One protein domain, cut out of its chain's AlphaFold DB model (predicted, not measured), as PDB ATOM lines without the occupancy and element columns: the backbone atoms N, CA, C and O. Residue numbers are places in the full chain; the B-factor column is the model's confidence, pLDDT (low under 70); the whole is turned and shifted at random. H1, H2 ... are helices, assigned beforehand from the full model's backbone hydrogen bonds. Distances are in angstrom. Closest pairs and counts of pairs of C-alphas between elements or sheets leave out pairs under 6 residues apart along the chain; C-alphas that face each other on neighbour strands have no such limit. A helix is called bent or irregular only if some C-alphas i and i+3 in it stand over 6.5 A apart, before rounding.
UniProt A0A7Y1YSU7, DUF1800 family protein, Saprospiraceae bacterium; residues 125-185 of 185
ATOM      1  N   MET A 125       8.515  41.093  -1.129       88.38
ATOM      2  CA  MET A 125       7.187  41.453  -1.633       88.38
ATOM      3  C   MET A 125       7.038  41.283  -3.145       88.38
ATOM      4  O   MET A 125       5.939  41.455  -3.664       88.38
ATOM      5  N   VAL A 126       8.119  40.968  -3.863       89.31
ATOM      6  CA  VAL A 126       8.080  40.861  -5.327       89.31
ATOM      7  C   VAL A 126       7.019  39.852  -5.788       89.31
ATOM      8  O   VAL A 126       6.188  40.254  -6.600       89.31
ATOM      9  N   PRO A 127       6.921  38.627  -5.218       91.31
ATOM     10  CA  PRO A 127       5.943  37.642  -5.678       91.31
ATOM     11  C   PRO A 127       4.495  38.125  -5.561       91.31
ATOM     12  O   PRO A 127       3.706  37.946  -6.483       91.31
ATOM     13  N   ILE A 128       4.134  38.772  -4.446       90.25
ATOM     14  CA  ILE A 128       2.762  39.256  -4.262       90.25
ATOM     15  C   ILE A 128       2.459  40.454  -5.162       90.25
ATOM     16  O   ILE A 128       1.363  40.551  -5.700       90.25
ATOM     17  N   ILE A 129       3.423  41.355  -5.368       89.44
ATOM     18  CA  ILE A 129       3.243  42.508  -6.259       89.44
ATOM     19  C   ILE A 129       3.090  42.041  -7.712       89.44
ATOM     20  O   ILE A 129       2.260  42.579  -8.445       89.44
ATOM     21  N   GLU A 130       3.847  41.022  -8.114       89.69
ATOM     22  CA  GLU A 130       3.830  40.467  -9.466       89.69
ATOM     23  C   GLU A 130       2.469  39.865  -9.836       89.69
ATOM     24  O   GLU A 130       1.984  40.120 -10.940       89.69
ATOM     25  N   ILE A 131       1.788  39.203  -8.890       90.38
ATOM     26  CA  ILE A 131       0.410  38.699  -9.062       90.38
ATOM     27  C   ILE A 131      -0.550  39.813  -9.515       90.38
ATOM     28  O   ILE A 131      -1.473  39.570 -10.294       90.38
ATOM     29  N   PHE A 132      -0.323  41.054  -9.074       89.94
ATOM     30  CA  PHE A 132      -1.177  42.198  -9.402       89.94
ATOM     31  C   PHE A 132      -0.608  43.118 -10.490       89.94
ATOM     32  O   PHE A 132      -1.269  44.095 -10.844       89.94
ATOM     33  N   SER A 133       0.558  42.809 -11.066       83.31
ATOM     34  CA  SER A 133       1.247  43.657 -12.057       83.31
ATOM     35  C   SER A 133       0.401  43.973 -13.302       83.31
ATOM     36  O   SER A 133       0.438  45.092 -13.806       83.31
ATOM     37  N   GLY A 134      -0.431  43.027 -13.753       81.44
ATOM     38  CA  GLY A 134      -1.355  43.199 -14.883       81.44
ATOM     39  C   GLY A 134      -2.658  43.942 -14.557       81.44
ATOM     40  O   GLY A 134      -3.580  43.954 -15.371       81.44
ATOM     41  N   THR A 135      -2.797  44.517 -13.359       83.81
ATOM     42  CA  THR A 135      -4.040  45.159 -12.907       83.81
ATOM     43  C   THR A 135      -3.924  46.678 -12.923       83.81
ATOM     44  O   THR A 135      -2.970  47.256 -12.415       83.81
ATOM     45  N   THR A 136      -4.926  47.353 -13.485       84.44
ATOM     46  CA  THR A 136      -4.991  48.818 -13.499       84.44
ATOM     47  C   THR A 136      -5.331  49.370 -12.112       84.44
ATOM     48  O   THR A 136      -6.090  48.764 -11.363       84.44
ATOM     49  N   PHE A 137      -4.867  50.583 -11.798       83.94
ATOM     50  CA  PHE A 137      -5.155  51.288 -10.538       83.94
ATOM     51  C   PHE A 137      -6.634  51.251 -10.105       83.94
ATOM     52  O   PHE A 137      -6.924  51.092  -8.922       83.94
ATOM     53  N   ASN A 138      -7.569  51.388 -11.053       84.88
ATOM     54  CA  ASN A 138      -9.004  51.430 -10.759       84.88
ATOM     55  C   ASN A 138      -9.562  50.071 -10.299       84.88
ATOM     56  O   ASN A 138     -10.434  50.054  -9.440       84.88
ATOM     57  N   SER A 139      -9.057  48.958 -10.839       87.69
ATOM     58  CA  SER A 139      -9.515  47.602 -10.501       87.69
ATOM     59  C   SER A 139      -8.643  46.913  -9.449       87.69
ATOM     60  O   SER A 139      -9.018  45.864  -8.931       87.69
ATOM     61  N   LEU A 140      -7.495  47.500  -9.089       89.25
ATOM     62  CA  LEU A 140      -6.591  46.933  -8.088       89.25
ATOM     63  C   LEU A 140      -7.287  46.738  -6.737       89.25
ATOM     64  O   LEU A 140      -7.140  45.683  -6.130       89.25
ATOM     65  N   GLY A 141      -8.052  47.732  -6.277       88.62
ATOM     66  CA  GLY A 141      -8.731  47.662  -4.982       88.62
ATOM     67  C   GLY A 141      -9.730  46.506  -4.897       88.62
ATOM     68  O   GLY A 141      -9.767  45.814  -3.885       88.62
ATOM     69  N   GLU A 142     -10.502  46.273  -5.956       90.31
ATOM     70  CA  GLU A 142     -11.470  45.172  -6.028       90.31
ATOM     71  C   GLU A 142     -10.760  43.816  -6.080       90.31
ATOM     72  O   GLU A 142     -11.078  42.918  -5.301       90.31
ATOM     73  N   LYS A 143      -9.728  43.687  -6.928       91.50
ATOM     74  CA  LYS A 143      -8.955  42.443  -7.020       91.50
ATOM     75  C   LYS A 143      -8.268  42.096  -5.703       91.50
ATOM     76  O   LYS A 143      -8.372  40.957  -5.259       91.50
ATOM     77  N   LEU A 144      -7.628  43.069  -5.050       92.12
ATOM     78  CA  LEU A 144      -6.992  42.870  -3.745       92.12
ATOM     79  C   LEU A 144      -7.992  42.366  -2.702       92.12
ATOM     80  O   LEU A 144      -7.697  41.397  -2.010       92.12
ATOM     81  N   GLN A 145      -9.178  42.975  -2.621       92.19
ATOM     82  CA  GLN A 145     -10.220  42.541  -1.685       92.19
ATOM     83  C   GLN A 145     -10.678  41.118  -1.985       92.19
ATOM     84  O   GLN A 145     -10.658  40.285  -1.090       92.19
ATOM     85  N   SER A 146     -10.994  40.819  -3.248       90.88
ATOM     86  CA  SER A 146     -11.466  39.489  -3.653       90.88
ATOM     87  C   SER A 146     -10.438  38.369  -3.444       90.88
ATOM     88  O   SER A 146     -10.817  37.213  -3.303       90.88
ATOM     89  N   SER A 147      -9.138  38.695  -3.447       90.69
ATOM     90  CA  SER A 147      -8.059  37.710  -3.310       90.69
ATOM     91  C   SER A 147      -7.518  37.575  -1.885       90.69
ATOM     92  O   SER A 147      -7.042  36.503  -1.525       90.69
ATOM     93  N   LEU A 148      -7.525  38.651  -1.086       91.38
ATOM     94  CA  LEU A 148      -6.874  38.681   0.233       91.38
ATOM     95  C   LEU A 148      -7.847  38.717   1.416       91.38
ATOM     96  O   LEU A 148      -7.444  38.353   2.523       91.38
ATOM     97  N   LEU A 149      -9.091  39.157   1.212       92.38
ATOM     98  CA  LEU A 149     -10.120  39.181   2.253       92.38
ATOM     99  C   LEU A 149     -11.072  37.997   2.078       92.38
ATOM    100  O   LEU A 149     -11.411  37.613   0.962       92.38
ATOM    101  N   ALA A 150     -11.507  37.419   3.196       87.56
ATOM    102  CA  ALA A 150     -12.533  36.384   3.184       87.56
ATOM    103  C   ALA A 150     -13.908  37.044   3.041       87.56
ATOM    104  O   ALA A 150     -14.263  37.860   3.877       87.56
ATOM    105  N   GLY A 151     -14.691  36.697   2.018       83.38
ATOM    106  CA  GLY A 151     -16.024  37.271   1.796       83.38
ATOM    107  C   GLY A 151     -16.034  38.551   0.948       83.38
ATOM    108  O   GLY A 151     -14.999  39.088   0.552       83.38
ATOM    109  N   SER A 152     -17.239  39.032   0.632       78.25
ATOM    110  CA  SER A 152     -17.442  40.163  -0.285       78.25
ATOM    111  C   SER A 152     -17.402  41.501   0.444       78.25
ATOM    112  O   SER A 152     -18.199  41.752   1.345       78.25
ATOM    113  N   HIS A 153     -16.505  42.381   0.004       82.06
ATOM    114  CA  HIS A 153     -16.262  43.685   0.609       82.06
ATOM    115  C   HIS A 153     -16.232  44.784  -0.457       82.06
ATOM    116  O   HIS A 153     -15.836  44.541  -1.596       82.06
ATOM    117  N   ASN A 154     -16.639  46.000  -0.084       81.81
ATOM    118  CA  ASN A 154     -16.533  47.194  -0.929       81.81
ATOM    119  C   ASN A 154     -15.855  48.330  -0.151       81.81
ATOM    120  O   ASN A 154     -16.449  49.355   0.185       81.81
ATOM    121  N   LEU A 155     -14.596  48.091   0.205       85.25
ATOM    122  CA  LEU A 155     -13.769  48.999   0.983       85.25
ATOM    123  C   LEU A 155     -12.981  49.920   0.057       85.25
ATOM    124  O   LEU A 155     -12.434  49.527  -0.978       85.25
ATOM    125  N   LYS A 156     -12.869  51.184   0.463       85.44
ATOM    126  CA  LYS A 156     -12.126  52.192  -0.289       85.44
ATOM    127  C   LYS A 156     -10.636  52.123   0.044       85.44
ATOM    128  O   LYS A 156     -10.136  52.879   0.870       85.44
ATOM    129  N   LEU A 157      -9.922  51.228  -0.635       81.25
ATOM    130  CA  LEU A 157      -8.481  51.025  -0.428       81.25
ATOM    131  C   LEU A 157      -7.604  52.060  -1.141       81.25
ATOM    132  O   LEU A 157      -6.527  52.399  -0.657       81.25
ATOM    133  N   MET A 158      -8.049  52.560  -2.295       83.75
ATOM    134  CA  MET A 158      -7.237  53.390  -3.187       83.75
ATOM    135  C   MET A 158      -7.494  54.883  -2.952       83.75
ATOM    136  O   MET A 158      -8.644  55.330  -2.946       83.75
ATOM    137  N   THR A 159      -6.433  55.690  -2.828       80.25
ATOM    138  CA  THR A 159      -6.562  57.156  -2.762       80.25
ATOM    139  C   THR A 159      -6.100  57.802  -4.068       80.25
ATOM    140  O   THR A 159      -5.062  57.448  -4.623       80.25
ATOM    141  N   LYS A 160      -6.845  58.797  -4.574       77.12
ATOM    142  CA  LYS A 160      -6.529  59.470  -5.855       77.12
ATOM    143  C   LYS A 160      -5.122  60.089  -5.886       77.12
ATOM    144  O   LYS A 160      -4.526  60.173  -6.953       77.12
ATOM    145  N   LYS A 161      -4.591  60.484  -4.723       77.38
ATOM    146  CA  LYS A 161      -3.243  61.055  -4.570       77.38
ATOM    147  C   LYS A 161      -2.129  60.041  -4.863       77.38
ATOM    148  O   LYS A 161      -1.052  60.434  -5.290       77.38
ATOM    149  N   GLU A 162      -2.384  58.748  -4.672       74.75
ATOM    150  CA  GLU A 162      -1.386  57.680  -4.813       74.75
ATOM    151  C   GLU A 162      -1.276  57.135  -6.245       74.75
ATOM    152  O   GLU A 162      -0.397  56.321  -6.511       74.75
ATOM    153  N   ARG A 163      -2.113  57.601  -7.186       74.62
ATOM    154  CA  ARG A 163      -2.190  57.077  -8.564       74.62
ATOM    155  C   ARG A 163      -0.859  57.080  -9.315       74.62
ATOM    156  O   ARG A 163      -0.628  56.207 -10.141       74.62
ATOM    157  N   HIS A 164      -0.005  58.058  -9.026       72.44
ATOM    158  CA  HIS A 164       1.294  58.232  -9.676       72.44
ATOM    159  C   HIS A 164       2.467  57.704  -8.839       72.44
ATOM    160  O   HIS A 164       3.616  57.816  -9.255       72.44
ATOM    161  N   SER A 165       2.212  57.142  -7.653       77.94
ATOM    162  CA  SER A 165       3.272  56.556  -6.834       77.94
ATOM    163  C   SER A 165       3.704  55.227  -7.436       77.94
ATOM    164  O   SER A 165       2.874  54.346  -7.574       77.94
ATOM    165  N   LEU A 166       4.996  55.027  -7.702       70.31
ATOM    166  CA  LEU A 166       5.530  53.736  -8.171       70.31
ATOM    167  C   LEU A 166       5.200  52.562  -7.226       70.31
ATOM    168  O   LEU A 166       5.121  51.420  -7.662       70.31
ATOM    169  N   ASN A 167       4.929  52.852  -5.948       83.12
ATOM    170  CA  ASN A 167       4.698  51.855  -4.900       83.12
ATOM    171  C   ASN A 167       3.222  51.763  -4.477       83.12
ATOM    172  O   ASN A 167       2.926  51.323  -3.362       83.12
ATOM    173  N   TYR A 168       2.280  52.201  -5.323       86.62
ATOM    174  CA  TYR A 168       0.856  52.224  -4.970       86.62
ATOM    175  C   TYR A 168       0.313  50.832  -4.610       86.62
ATOM    176  O   TYR A 168      -0.450  50.712  -3.655       86.62
ATOM    177  N   THR A 169       0.760  49.774  -5.297       88.50
ATOM    178  CA  THR A 169       0.364  48.384  -5.011       88.50
ATOM    179  C   THR A 169       0.823  47.935  -3.627       88.50
ATOM    180  O   THR A 169       0.022  47.433  -2.846       88.50
ATOM    181  N   GLN A 170       2.089  48.184  -3.279       88.00
ATOM    182  CA  GLN A 170       2.629  47.861  -1.956       88.00
ATOM    183  C   GLN A 170       1.869  48.594  -0.842       88.00
ATOM    184  O   GLN A 170       1.512  47.982   0.161       88.00
ATOM    185  N   ARG A 171       1.592  49.892  -1.022       87.75
ATOM    186  CA  ARG A 171       0.825  50.691  -0.050       87.75
ATOM    187  C   ARG A 171      -0.610  50.193   0.095       87.75
ATOM    188  O   ARG A 171      -1.116  50.149   1.211       87.75
ATOM    189  N   ALA A 172      -1.252  49.804  -1.005       90.75
ATOM    190  CA  ALA A 172      -2.601  49.251  -0.985       90.75
ATOM    191  C   ALA A 172      -2.658  47.908  -0.242       90.75
ATOM    192  O   ALA A 172      -3.555  47.714   0.573       90.75
ATOM    193  N   ILE A 173      -1.679  47.021  -0.461       91.81
ATOM    194  CA  ILE A 173      -1.556  45.751   0.274       91.81
ATOM    195  C   ILE A 173      -1.344  46.022   1.767       91.81
ATOM    196  O   ILE A 173      -2.067  45.468   2.588       91.81
ATOM    197  N   LEU A 174      -0.411  46.908   2.125       90.12
ATOM    198  CA  LEU A 174      -0.157  47.281   3.521       90.12
ATOM    199  C   LEU A 174      -1.401  47.848   4.214       90.12
ATOM    200  O   LEU A 174      -1.742  47.436   5.321       90.12
ATOM    201  N   ARG A 175      -2.120  48.746   3.537       90.31
ATOM    202  CA  ARG A 175      -3.381  49.302   4.038       90.31
ATOM    203  C   ARG A 175      -4.448  48.228   4.199       90.31
ATOM    204  O   ARG A 175      -5.177  48.262   5.173       90.31
ATOM    205  N   LEU A 176      -4.546  47.281   3.266       93.06
ATOM    206  CA  LEU A 176      -5.489  46.168   3.381       93.06
ATOM    207  C   LEU A 176      -5.169  45.314   4.610       93.06
ATOM    208  O   LEU A 176      -6.079  44.962   5.351       93.06
ATOM    209  N   THR A 177      -3.890  45.025   4.865       93.38
ATOM    210  CA  THR A 177      -3.490  44.217   6.027       93.38
ATOM    211  C   THR A 177      -3.749  44.883   7.375       93.38
ATOM    212  O   THR A 177      -3.798  44.175   8.377       93.38
ATOM    213  N   SER A 178      -3.941  46.207   7.411       91.88
ATOM    214  CA  SER A 178      -4.283  46.927   8.639       91.88
ATOM    215  C   SER A 178      -5.778  47.069   8.907       91.88
ATOM    216  O   SER A 178      -6.179  47.652   9.915       91.88
ATOM    217  N   LEU A 179      -6.616  46.502   8.041       92.81
ATOM    218  CA  LEU A 179      -8.060  46.505   8.210       92.81
ATOM    219  C   LEU A 179      -8.534  45.397   9.167       92.81
ATOM    220  O   LEU A 179      -7.982  44.293   9.152       92.81
ATOM    221  N   PRO A 180      -9.598  45.634   9.959       91.75
ATOM    222  CA  PRO A 180     -10.247  44.588  10.749       91.75
ATOM    223  C   PRO A 180     -10.679  43.377   9.912       91.75
ATOM    224  O   PRO A 180     -10.524  42.240  10.349       91.75
ATOM    225  N   GLU A 181     -11.150  43.604   8.687       93.06
ATOM    226  CA  GLU A 181     -11.612  42.577   7.750       93.06
ATOM    227  C   GLU A 181     -10.493  41.598   7.372       93.06
ATOM    228  O   GLU A 181     -10.736  40.407   7.180       93.06
ATOM    229  N   PHE A 182      -9.236  42.055   7.344       94.38
ATOM    230  CA  PHE A 182      -8.094  41.171   7.113       94.38
ATOM    231  C   PHE A 182      -7.878  40.184   8.266       94.38
ATOM    232  O   PHE A 182      -7.270  39.134   8.070       94.38
ATOM    233  N   GLN A 183      -8.411  40.455   9.460       93.62
ATOM    234  CA  GLN A 183      -8.345  39.540  10.601       93.62
ATOM    235  C   GLN A 183      -9.477  38.508  10.620       93.62
ATOM    236  O   GLN A 183      -9.490  37.664  11.514       93.62
ATOM    237  N   MET A 184     -10.388  38.536   9.646       93.12
ATOM    238  CA  MET A 184     -11.519  37.612   9.550       93.12
ATOM    239  C   MET A 184     -11.213  36.450   8.594       93.12
ATOM    240  O   MET A 184     -10.484  36.634   7.613       93.12
ATOM    241  N   CYS A 185     -11.700  35.246   8.890       88.81
ATOM    242  CA  CYS A 185     -11.613  34.057   8.036       88.81
ATOM    243  C   CYS A 185     -12.851  33.166   8.121       88.81
ATOM    244  O   CYS A 185     -13.673  33.347   9.052       88.81
TER     245      CYS A 185
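AT A GLANCE: This is residues 125 to 185 of the 185 residues of the protein "DUF1800 family protein" of Saprospiraceae bacterium (UniProt A0A7Y1YSU7). Two helices, H2 and H3, run side by side the same way, joined by a long loop that folds back from H2's end to H3's start. Short H1 lies crosswise near H3's start, short H4 near the far ends of H2 and H3. The printed part has 61 residues with four named helices, H1 to H4 in order, and no named strand: all helix, compact, radius of gyration of the C-alphas 11.0 A, spans 31 by 25 by 17 A.

IN THESE COORDINATES: H1, residues 126 to 131, begins at C-alpha 126 (8.080, 40.861, -5.327). H2, residues 137 to 148, 16.7 A, is only just irregular: C-alphas 138 and 141 are 6.9 A apart. H3, residues 168 to 177, measures 14.3 A. H4, residues 180 to 183, ends at C-alpha 183 (-8.345, 39.540, 10.601).

HOW THE PARTS SIT: H1 is close to but not clearly touching H3; their closest C-alphas, Ile 129 and Thr 169, are 6.7 A apart. H2 touches H3 with residues 140 to 145 alone, closest C-alphas Leu 144 and Ile 173, 7.3 A. Every O i to N i+4 pair is within hydrogen-bond range in H1 and H3, 6 of 8 in H2; H4 is too short.

THE WHOLE: The printed part has no cut; the H2 to H3 link is long. No printed residue is under 70 in pLDDT.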